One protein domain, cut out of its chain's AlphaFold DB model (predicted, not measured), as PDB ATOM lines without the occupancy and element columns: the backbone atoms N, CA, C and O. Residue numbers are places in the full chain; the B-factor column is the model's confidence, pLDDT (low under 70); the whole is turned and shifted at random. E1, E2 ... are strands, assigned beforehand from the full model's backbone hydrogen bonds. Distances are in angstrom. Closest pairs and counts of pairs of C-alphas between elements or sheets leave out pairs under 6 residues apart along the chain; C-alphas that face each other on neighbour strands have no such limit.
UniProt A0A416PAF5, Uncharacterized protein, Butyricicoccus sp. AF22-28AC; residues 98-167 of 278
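What this domain is: This is residues 98 to 167 of the 278 residues of an uncharacterized protein of Butyricicoccus sp. AF22-28AC (UniProt A0A416PAF5). One strongly twisted antiparallel sheet, E1 to E6 in order, folds back on itself: E1 and E2 face E4, E5 and E6, with E3 as hinge. The links E1 to E2 and E5 to E6 lie at opposite ends of the long axis. The printed part has 70 residues, 47 of them in six named strands and with no named helix, all strand by class; E1 to E6 make a meander, each strand the antiparallel neighbour of the one before. The whole is compact, radius of gyration of the C-alphas 12.3 A, spanning 40 by 26 by 22 A.

How they stand to each other: E1, residues 98 to 101, and E2, residues 109 to 116, form a hairpin, with N 99 and O 111 2.8 A apart. E2 bends by 87 degrees at residue 112; its N 114 is 2.8 A from O 122 of E3, residues 120 to 127. E3 bends by 104 degrees at residue 124; its N 121 is 2.9 A from O 136 of E4, residues 133 to 139. N 133 is 2.8 A from O 150 of E5, residues 142 to 154, which bends by 90 degrees at residue 147. N 151 is 2.8 A from O 164 of E6, residues 160 to 166.

Where its parts are: E1 begins at C-alpha 98 (232.304, 169.042, 300.303); E6 ends at C-alpha 166 (213.991, 180.188, 299.570). E5 measures 27.5 A.

The domain as a whole: The printed part has no cut and no long link; residue 167 is under pLDDT 70.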
ATOM      1  N   THR A  98     232.419 170.157 299.354       95.12
ATOM      2  CA  THR A  98     232.304 169.042 300.303       95.12
ATOM      3  C   THR A  98     232.049 169.589 301.701       95.12
ATOM      4  O   THR A  98     232.564 170.651 302.055       95.12
ATOM      5  N   VAL A  99     231.250 168.873 302.493       94.31
ATOM      6  CA  VAL A  99     230.882 169.270 303.856       94.31
ATOM      7  C   VAL A  99     231.652 168.406 304.857       94.31
ATOM      8  O   VAL A  99     231.473 167.185 304.851       94.31
ATOM      9  N   PRO A 100     232.484 168.992 305.734       92.38
ATOM     10  CA  PRO A 100     233.148 168.237 306.789       92.38
ATOM     11  C   PRO A 100     232.132 167.830 307.847       92.38
ATOM     12  O   PRO A 100     231.479 168.703 308.405       92.38
ATOM     13  N   MET A 101     232.013 166.539 308.147       87.94
ATOM     14  CA  MET A 101     231.106 165.971 309.149       87.94
ATOM     15  C   MET A 101     231.883 165.218 310.230       87.94
ATOM     16  O   MET A 101     232.757 164.404 309.929       87.94
ATOM     17  N   GLY A 102     231.507 165.427 311.490       85.12
ATOM     18  CA  GLY A 102     232.206 164.878 312.652       85.12
ATOM     19  C   GLY A 102     233.394 165.734 313.103       85.12
ATOM     20  O   GLY A 102     233.906 166.570 312.354       85.12
ATOM     21  N   LEU A 103     233.815 165.519 314.353       82.25
ATOM     22  CA  LEU A 103     234.864 166.324 314.974       82.25
ATOM     23  C   LEU A 103     236.235 166.021 314.342       82.25
ATOM     24  O   LEU A 103     236.527 164.852 314.060       82.25
ATOM     25  N   PRO A 104     237.111 167.033 314.188       77.50
ATOM     26  CA  PRO A 104     238.443 166.865 313.601       77.50
ATOM     27  C   PRO A 104     239.274 165.750 314.255       77.50
ATOM     28  O   PRO A 104     239.910 164.958 313.563       77.50
ATOM     29  N   GLU A 105     239.222 165.637 315.585       75.44
ATOM     30  CA  GLU A 105     240.005 164.660 316.357       75.44
ATOM     31  C   GLU A 105     239.369 163.260 316.419       75.44
ATOM     32  O   GLU A 105     240.001 162.314 316.889       75.44
ATOM     33  N   SER A 106     238.131 163.098 315.937       75.00
ATOM     34  CA  SER A 106     237.370 161.845 316.031       75.00
ATOM     35  C   SER A 106     236.967 161.276 314.666       75.00
ATOM     36  O   SER A 106     235.911 160.653 314.545       75.00
ATOM     37  N   GLY A 107     237.786 161.496 313.635       76.38
ATOM     38  CA  GLY A 107     237.546 160.951 312.297       76.38
ATOM     39  C   GLY A 107     236.533 161.761 311.492       76.38
ATOM     40  O   GLY A 107     235.504 161.232 311.068       76.38
ATOM     41  N   GLN A 108     236.837 163.042 311.280       86.56
ATOM     42  CA  GLN A 108     236.090 163.899 310.365       86.56
ATOM     43  C   GLN A 108     236.066 163.294 308.956       86.56
ATOM     44  O   GLN A 108     237.087 162.841 308.432       86.56
ATOM     45  N   ARG A 109     234.886 163.295 308.340       89.19
ATOM     46  CA  ARG A 109     234.665 162.792 306.984       89.19
ATOM     47  C   ARG A 109     234.146 163.899 306.083       89.19
ATOM     48  O   ARG A 109     233.347 164.721 306.517       89.19
ATOM     49  N   GLN A 110     234.569 163.883 304.826       93.25
ATOM     50  CA  GLN A 110     234.032 164.776 303.807       93.25
ATOM     51  C   GLN A 110     232.793 164.129 303.192       93.25
ATOM     52  O   GLN A 110     232.881 163.064 302.584       93.25
ATOM     53  N   GLU A 111     231.646 164.773 303.353       94.62
ATOM     54  CA  GLU A 111     230.387 164.365 302.739       94.62
ATOM     55  C   GLU A 111     230.119 165.195 301.486       94.62
ATOM     56  O   GLU A 111     230.517 166.359 301.374       94.62
ATOM     57  N   SER A 112     229.430 164.590 300.522       96.06
ATOM     58  CA  SER A 112     229.066 165.272 299.281       96.06
ATOM     59  C   SER A 112     228.008 166.345 299.558       96.06
ATOM     60  O   SER A 112     226.928 166.052 300.083       96.06
ATOM     61  N   GLY A 113     228.307 167.593 299.204       96.25
ATOM     62  CA  GLY A 113     227.464 168.733 299.543       96.25
ATOM     63  C   GLY A 113     228.152 170.063 299.265       96.25
ATOM     64  O   GLY A 113     229.118 170.111 298.518       96.25
ATOM     65  N   PHE A 114     227.666 171.138 299.870       97.38
ATOM     66  CA  PHE A 114     228.186 172.485 299.676       97.38
ATOM     67  C   PHE A 114     228.269 173.224 301.007       97.38
ATOM     68  O   PHE A 114     227.366 173.118 301.837       97.38
ATOM     69  N   VAL A 115     229.334 173.990 301.199       96.12
ATOM     70  CA  VAL A 115     229.438 174.999 302.259       96.12
ATOM     71  C   VAL A 115     229.215 176.355 301.610       96.12
ATOM     72  O   VAL A 115     229.764 176.620 300.537       96.12
ATOM     73  N   LEU A 116     228.384 177.187 302.231       95.94
ATOM     74  CA  LEU A 116     228.015 178.497 301.707       95.94
ATOM     75  C   LEU A 116     228.713 179.634 302.465       95.94
ATOM     76  O   LEU A 116     229.047 179.494 303.641       95.94
ATOM     77  N   ASP A 117     228.899 180.781 301.812       93.38
ATOM     78  CA  ASP A 117     229.421 182.017 302.427       93.38
ATOM     79  C   ASP A 117     228.516 182.563 303.544       93.38
ATOM     80  O   ASP A 117     228.992 183.179 304.495       93.38
ATOM     81  N   SER A 118     227.222 182.259 303.473       89.25
ATOM     82  CA  SER A 118     226.227 182.543 304.506       89.25
ATOM     83  C   SER A 118     226.379 181.693 305.775       89.25
ATOM     84  O   SER A 118     225.655 181.913 306.746       89.25
ATOM     85  N   GLY A 119     227.309 180.729 305.794       91.00
ATOM     86  CA  GLY A 119     227.575 179.845 306.935       91.00
ATOM     87  C   GLY A 119     226.672 178.610 307.007       91.00
ATOM     88  O   GLY A 119     226.795 177.811 307.936       91.00
ATOM     89  N   TYR A 120     225.777 178.429 306.034       95.25
ATOM     90  CA  TYR A 120     224.979 177.214 305.901       95.25
ATOM     91  C   TYR A 120     225.755 176.103 305.193       95.25
ATOM     92  O   TYR A 120     226.618 176.351 304.349       95.25
ATOM     93  N   VAL A 121     225.384 174.861 305.495       96.50
ATOM     94  CA  VAL A 121     225.838 173.670 304.777       96.50
ATOM     95  C   VAL A 121     224.657 172.957 304.132       96.50
ATOM     96  O   VAL A 121     223.579 172.850 304.720       96.50
ATOM     97  N   LEU A 122     224.866 172.456 302.921       97.38
ATOM     98  CA  LEU A 122     223.871 171.763 302.112       97.38
ATOM     99  C   LEU A 122     224.382 170.358 301.798       97.38
ATOM    100  O   LEU A 122     225.400 170.213 301.133       97.38
ATOM    101  N   LEU A 123     223.692 169.313 302.244       95.19
ATOM    102  CA  LEU A 123     224.094 167.931 301.962       95.19
ATOM    103  C   LEU A 123     223.328 167.382 300.759       95.19
ATOM    104  O   LEU A 123     222.116 167.564 300.652       95.19
ATOM    105  N   ASN A 124     224.004 166.635 299.880       93.69
ATOM    106  CA  ASN A 124     223.338 165.972 298.750       93.69
ATOM    107  C   ASN A 124     222.304 164.925 299.201       93.69
ATOM    108  O   ASN A 124     221.349 164.665 298.471       93.69
ATOM    109  N   SER A 125     222.460 164.360 300.402       90.12
ATOM    110  CA  SER A 125     221.483 163.460 301.025       90.12
ATOM    111  C   SER A 125     220.204 164.165 301.492       90.12
ATOM    112  O   SER A 125     219.211 163.499 301.758       90.12
ATOM    113  N   GLU A 126     220.217 165.496 301.589       92.75
ATOM    114  CA  GLU A 126     219.151 166.320 302.179       92.75
ATOM    115  C   GLU A 126     218.445 167.180 301.125       92.75
ATOM    116  O   GLU A 126     217.952 168.283 301.388       92.75
ATOM    117  N   ARG A 127     218.394 166.652 299.899       92.44
ATOM    118  CA  ARG A 127     217.668 167.261 298.790       92.44
ATOM    119  C   ARG A 127     216.162 167.203 299.017       92.44
ATOM    120  O   ARG A 127     215.613 166.228 299.534       92.44
ATOM    121  N   THR A 128     215.482 168.255 298.595       88.06
ATOM    122  CA  THR A 128     214.026 168.304 298.533       88.06
ATOM    123  C   THR A 128     213.534 167.719 297.198       88.06
ATOM    124  O   THR A 128     214.294 167.675 296.226       88.06
ATOM    125  N   PRO A 129     212.278 167.233 297.112       85.25
ATOM    126  CA  PRO A 129     211.751 166.611 295.890       85.25
ATOM    127  C   PRO A 129     211.755 167.517 294.648       85.25
ATOM    128  O   PRO A 129     211.806 167.025 293.527       85.25
ATOM    129  N   ASP A 130     211.706 168.832 294.848       83.81
ATOM    130  CA  ASP A 130     211.769 169.874 293.819       83.81
ATOM    131  C   ASP A 130     213.207 170.244 293.409       83.81
ATOM    132  O   ASP A 130     213.398 171.147 292.600       83.81
ATOM    133  N   GLY A 131     214.221 169.548 293.935       88.44
ATOM    134  CA  GLY A 131     215.628 169.738 293.571       88.44
ATOM    135  C   GLY A 131     216.390 170.753 294.426       88.44
ATOM    136  O   GLY A 131     217.586 170.943 294.199       88.44
ATOM    137  N   GLY A 132     215.734 171.354 295.419       93.56
ATOM    138  CA  GLY A 132     216.363 172.194 296.433       93.56
ATOM    139  C   GLY A 132     217.125 171.396 297.497       93.56
ATOM    140  O   GLY A 132     217.235 170.169 297.446       93.56
ATOM    141  N   TYR A 133     217.659 172.109 298.483       95.94
ATOM    142  CA  TYR A 133     218.470 171.567 299.572       95.94
ATOM    143  C   TYR A 133     217.987 172.089 300.913       95.94
ATOM    144  O   TYR A 133     217.855 173.301 301.092       95.94
ATOM    145  N   LYS A 134     217.786 171.197 301.882       93.44
ATOM    146  CA  LYS A 134     217.603 171.604 303.277       93.44
ATOM    147  C   LYS A 134     218.951 171.999 303.865       93.44
ATOM    148  O   LYS A 134     219.940 171.284 303.692       93.44
ATOM    149  N   ALA A 135     218.978 173.123 304.565       93.62
ATOM    150  CA  ALA A 135     220.198 173.645 305.146       93.62
ATOM    151  C   ALA A 135     220.413 173.174 306.587       93.62
ATOM    152  O   ALA A 135     219.498 173.168 307.420       93.62
ATOM    153  N   GLY A 136     221.667 172.844 306.877       93.25
ATOM    154  CA  GLY A 136     222.204 172.764 308.225       93.25
ATOM    155  C   GLY A 136     223.012 174.016 308.565       93.25
ATOM    156  O   GLY A 136     223.554 174.674 307.680       93.25
ATOM    157  N   ALA A 137     223.119 174.336 309.848       91.06
ATOM    158  CA  ALA A 137     224.052 175.335 310.360       91.06
ATOM    159  C   ALA A 137     224.721 174.817 311.634       91.06
ATOM    160  O   ALA A 137     224.126 174.053 312.401       91.06
ATOM    161  N   GLY A 138     225.967 175.219 311.849       86.06
ATOM    162  CA  GLY A 138     226.781 174.736 312.954       86.06
ATOM    163  C   GLY A 138     228.269 174.887 312.667       86.06
ATOM    164  O   GLY A 138     228.657 175.581 311.731       86.06
ATOM    165  N   MET A 139     229.097 174.272 313.503       84.25
ATOM    166  CA  MET A 139     230.551 174.433 313.488       84.25
ATOM    167  C   MET A 139     231.234 173.085 313.736       84.25
ATOM    168  O   MET A 139     230.615 172.162 314.264       84.25
ATOM    169  N   ASP A 140     232.504 172.970 313.342       82.81
ATOM    170  CA  ASP A 140     233.380 171.819 313.620       82.81
ATOM    171  C   ASP A 140     232.798 170.450 313.226       82.81
ATOM    172  O   ASP A 140     232.987 169.439 313.903       82.81
ATOM    173  N   GLY A 141     232.070 170.415 312.109       82.56
ATOM    174  CA  GLY A 141     231.460 169.200 311.572       82.56
ATOM    175  C   GLY A 141     230.191 168.737 312.287       82.56
ATOM    176  O   GLY A 141     229.713 167.630 312.025       82.56
ATOM    177  N   MET A 142     229.629 169.577 313.156       88.81
ATOM    178  CA  MET A 142     228.346 169.366 313.821       88.81
ATOM    179  C   MET A 142     227.334 170.393 313.311       88.81
ATOM    180  O   MET A 142     227.436 171.574 313.638       88.81
ATOM    181  N   TYR A 143     226.332 169.949 312.547       89.06
ATOM    182  CA  TYR A 143     225.299 170.834 311.995       89.06
ATOM    183  C   TYR A 143     223.902 170.405 312.422       89.06
ATOM    184  O   TYR A 143     223.569 169.219 312.433       89.06
ATOM    185  N   MET A 144     223.075 171.392 312.743       85.94
ATOM    186  CA  MET A 144     221.656 171.221 313.030       85.94
ATOM    187  C   MET A 144     220.825 171.737 311.861       85.94
ATOM    188  O   MET A 144     221.143 172.772 311.278       85.94
ATOM    189  N   MET A 145     219.743 171.029 311.544       87.12
ATOM    190  CA  MET A 145     218.791 171.450 310.519       87.12
ATOM    191  C   MET A 145     218.123 172.767 310.909       87.12
ATOM    192  O   MET A 145     217.568 172.880 312.001       87.12
ATOM    193  N   THR A 146     218.136 173.742 310.003       82.31
ATOM    194  CA  THR A 146     217.581 175.081 310.264       82.31
ATOM    195  C   THR A 146     216.167 175.258 309.720       82.31
ATOM    196  O   THR A 146     215.485 176.219 310.065       82.31
ATOM    197  N   GLY A 147     215.711 174.333 308.867       81.50
ATOM    198  CA  GLY A 147     214.443 174.445 308.142       81.50
ATOM    199  C   GLY A 147     214.497 175.394 306.941       81.50
ATOM    200  O   GLY A 147     213.533 175.452 306.181       81.50
ATOM    201  N   GLN A 148     215.618 176.093 306.739       87.56
ATOM    202  CA  GLN A 148     215.872 176.888 305.546       87.56
ATOM    203  C   GLN A 148     216.075 175.958 304.342       87.56
ATOM    204  O   GLN A 148     216.739 174.924 304.452       87.56
ATOM    205  N   VAL A 149     215.514 176.326 303.192       92.25
ATOM    206  CA  VAL A 149     215.702 175.601 301.930       92.25
ATOM    207  C   VAL A 149     216.424 176.506 300.945       92.25
ATOM    208  O   VAL A 149     216.156 177.702 300.894       92.25
ATOM    209  N   PHE A 150     217.328 175.939 300.159       95.38
ATOM    210  CA  PHE A 150     218.055 176.639 299.108       95.38
ATOM    211  C   PHE A 150     217.779 176.002 297.749       95.38
ATOM    212  O   PHE A 150     217.800 174.778 297.622       95.38
ATOM    213  N   GLN A 151     217.536 176.824 296.733       95.12
ATOM    214  CA  GLN A 151     217.446 176.389 295.342       95.12
ATOM    215  C   GLN A 151     218.802 176.549 294.654       95.12
ATOM    216  O   GLN A 151     219.412 177.614 294.782       95.12
ATOM    217  N   PRO A 152     219.298 175.525 293.941       95.62
ATOM    218  CA  PRO A 152     220.542 175.641 293.199       95.62
ATOM    219  C   PRO A 152     220.368 176.552 291.981       95.62
ATOM    220  O   PRO A 152     219.408 176.420 291.223       95.62
ATOM    221  N   LEU A 153     221.345 177.428 291.758       93.12
ATOM    222  CA  LEU A 153     221.556 178.104 290.483       93.12
ATOM    223  C   LEU A 153     222.562 177.288 289.679       93.12
ATOM    224  O   LEU A 153     223.654 177.006 290.175       93.12
ATOM    225  N   GLN A 154     222.180 176.876 288.473       90.94
ATOM    226  CA  GLN A 154     222.966 175.979 287.626       90.94
ATOM    227  C   GLN A 154     223.361 176.658 286.330       90.94
ATOM    228  O   GLN A 154     222.463 177.175 285.676       90.94
ATOM    229  N   ASP A 155     224.643 176.587 285.963       85.31
ATOM    230  CA  ASP A 155     225.168 177.044 284.673       85.31
ATOM    231  C   ASP A 155     224.542 176.334 283.462       85.31
ATOM    232  O   ASP A 155     223.763 175.387 283.588       85.31
ATOM    233  N   GLU A 156     224.899 176.788 282.260       80.25
ATOM    234  CA  GLU A 156     224.472 176.185 280.990       80.25
ATOM    235  C   GLU A 156     224.815 174.686 280.865       80.25
ATOM    236  O   GLU A 156     224.151 173.957 280.126       80.25
ATOM    237  N   ASN A 157     225.806 174.207 281.622       85.00
ATOM    238  CA  ASN A 157     226.228 172.808 281.672       85.00
ATOM    239  C   ASN A 157     225.545 172.026 282.812       85.00
ATOM    240  O   ASN A 157     225.838 170.846 283.018       85.00
ATOM    241  N   GLY A 158     224.648 172.662 283.570       86.69
ATOM    242  CA  GLY A 158     223.971 172.080 284.725       86.69
ATOM    243  C   GLY A 158     224.819 172.048 286.002       86.69
ATOM    244  O   GLY A 158     224.405 171.443 286.997       86.69
ATOM    245  N   ARG A 159     226.005 172.672 286.017       90.75
ATOM    246  CA  ARG A 159     226.846 172.752 287.217       90.75
ATOM    247  C   ARG A 159     226.255 173.771 288.179       90.75
ATOM    248  O   ARG A 159     225.984 174.903 287.802       90.75
ATOM    249  N   ILE A 160     226.113 173.394 289.447       93.75
ATOM    250  CA  ILE A 160     225.657 174.323 290.483       93.75
ATOM    251  C   ILE A 160     226.762 175.350 290.760       93.75
ATOM    252  O   ILE A 160     227.877 174.972 291.117       93.75
ATOM    253  N   VAL A 161     226.443 176.634 290.603       92.94
ATOM    254  CA  VAL A 161     227.384 177.756 290.771       92.94
ATOM    255  C   VAL A 161     227.095 178.600 292.009       92.94
ATOM    256  O   VAL A 161     227.999 179.213 292.568       92.94
ATOM    257  N   ALA A 162     225.845 178.621 292.465       95.19
ATOM    258  CA  ALA A 162     225.411 179.351 293.649       95.19
ATOM    259  C   ALA A 162     224.064 178.809 294.135       95.19
ATOM    260  O   ALA A 162     223.483 177.906 293.528       95.19
ATOM    261  N   PHE A 163     223.552 179.375 295.223       96.06
ATOM    262  CA  PHE A 163     222.262 178.999 295.780       96.06
ATOM    263  C   PHE A 163     221.419 180.226 296.117       96.06
ATOM    264  O   PHE A 163     221.933 181.220 296.622       96.06
ATOM    265  N   MET A 164     220.111 180.123 295.892       95.00
ATOM    266  CA  MET A 164     219.122 181.099 296.349       95.00
ATOM    267  C   MET A 164     218.409 180.559 297.581       95.00
ATOM    268  O   MET A 164     217.772 179.506 297.526       95.00
ATOM    269  N   ALA A 165     218.496 181.282 298.692       92.81
ATOM    270  CA  ALA A 165     217.698 181.022 299.878       92.81
ATOM    271  C   ALA A 165     216.210 181.166 299.529       92.81
ATOM    272  O   ALA A 165     215.754 182.249 299.169       92.81
ATOM    273  N   GLN A 166     215.439 180.087 299.659       85.56
ATOM    274  CA  GLN A 166     213.991 180.188 299.570       85.56
ATOM    275  C   GLN A 166     213.460 180.861 300.823       85.56
ATOM    276  O   GLN A 166     213.802 180.492 301.947       85.56
ATOM    277  N   THR A 167     212.553 181.803 300.626       69.12
ATOM    278  CA  THR A 167     211.656 182.230 301.687       69.12
ATOM    279  C   THR A 167     210.878 180.987 302.156       69.12
ATOM    280  O   THR A 167     210.175 180.384 301.340       69.12
TER     281      THR A 167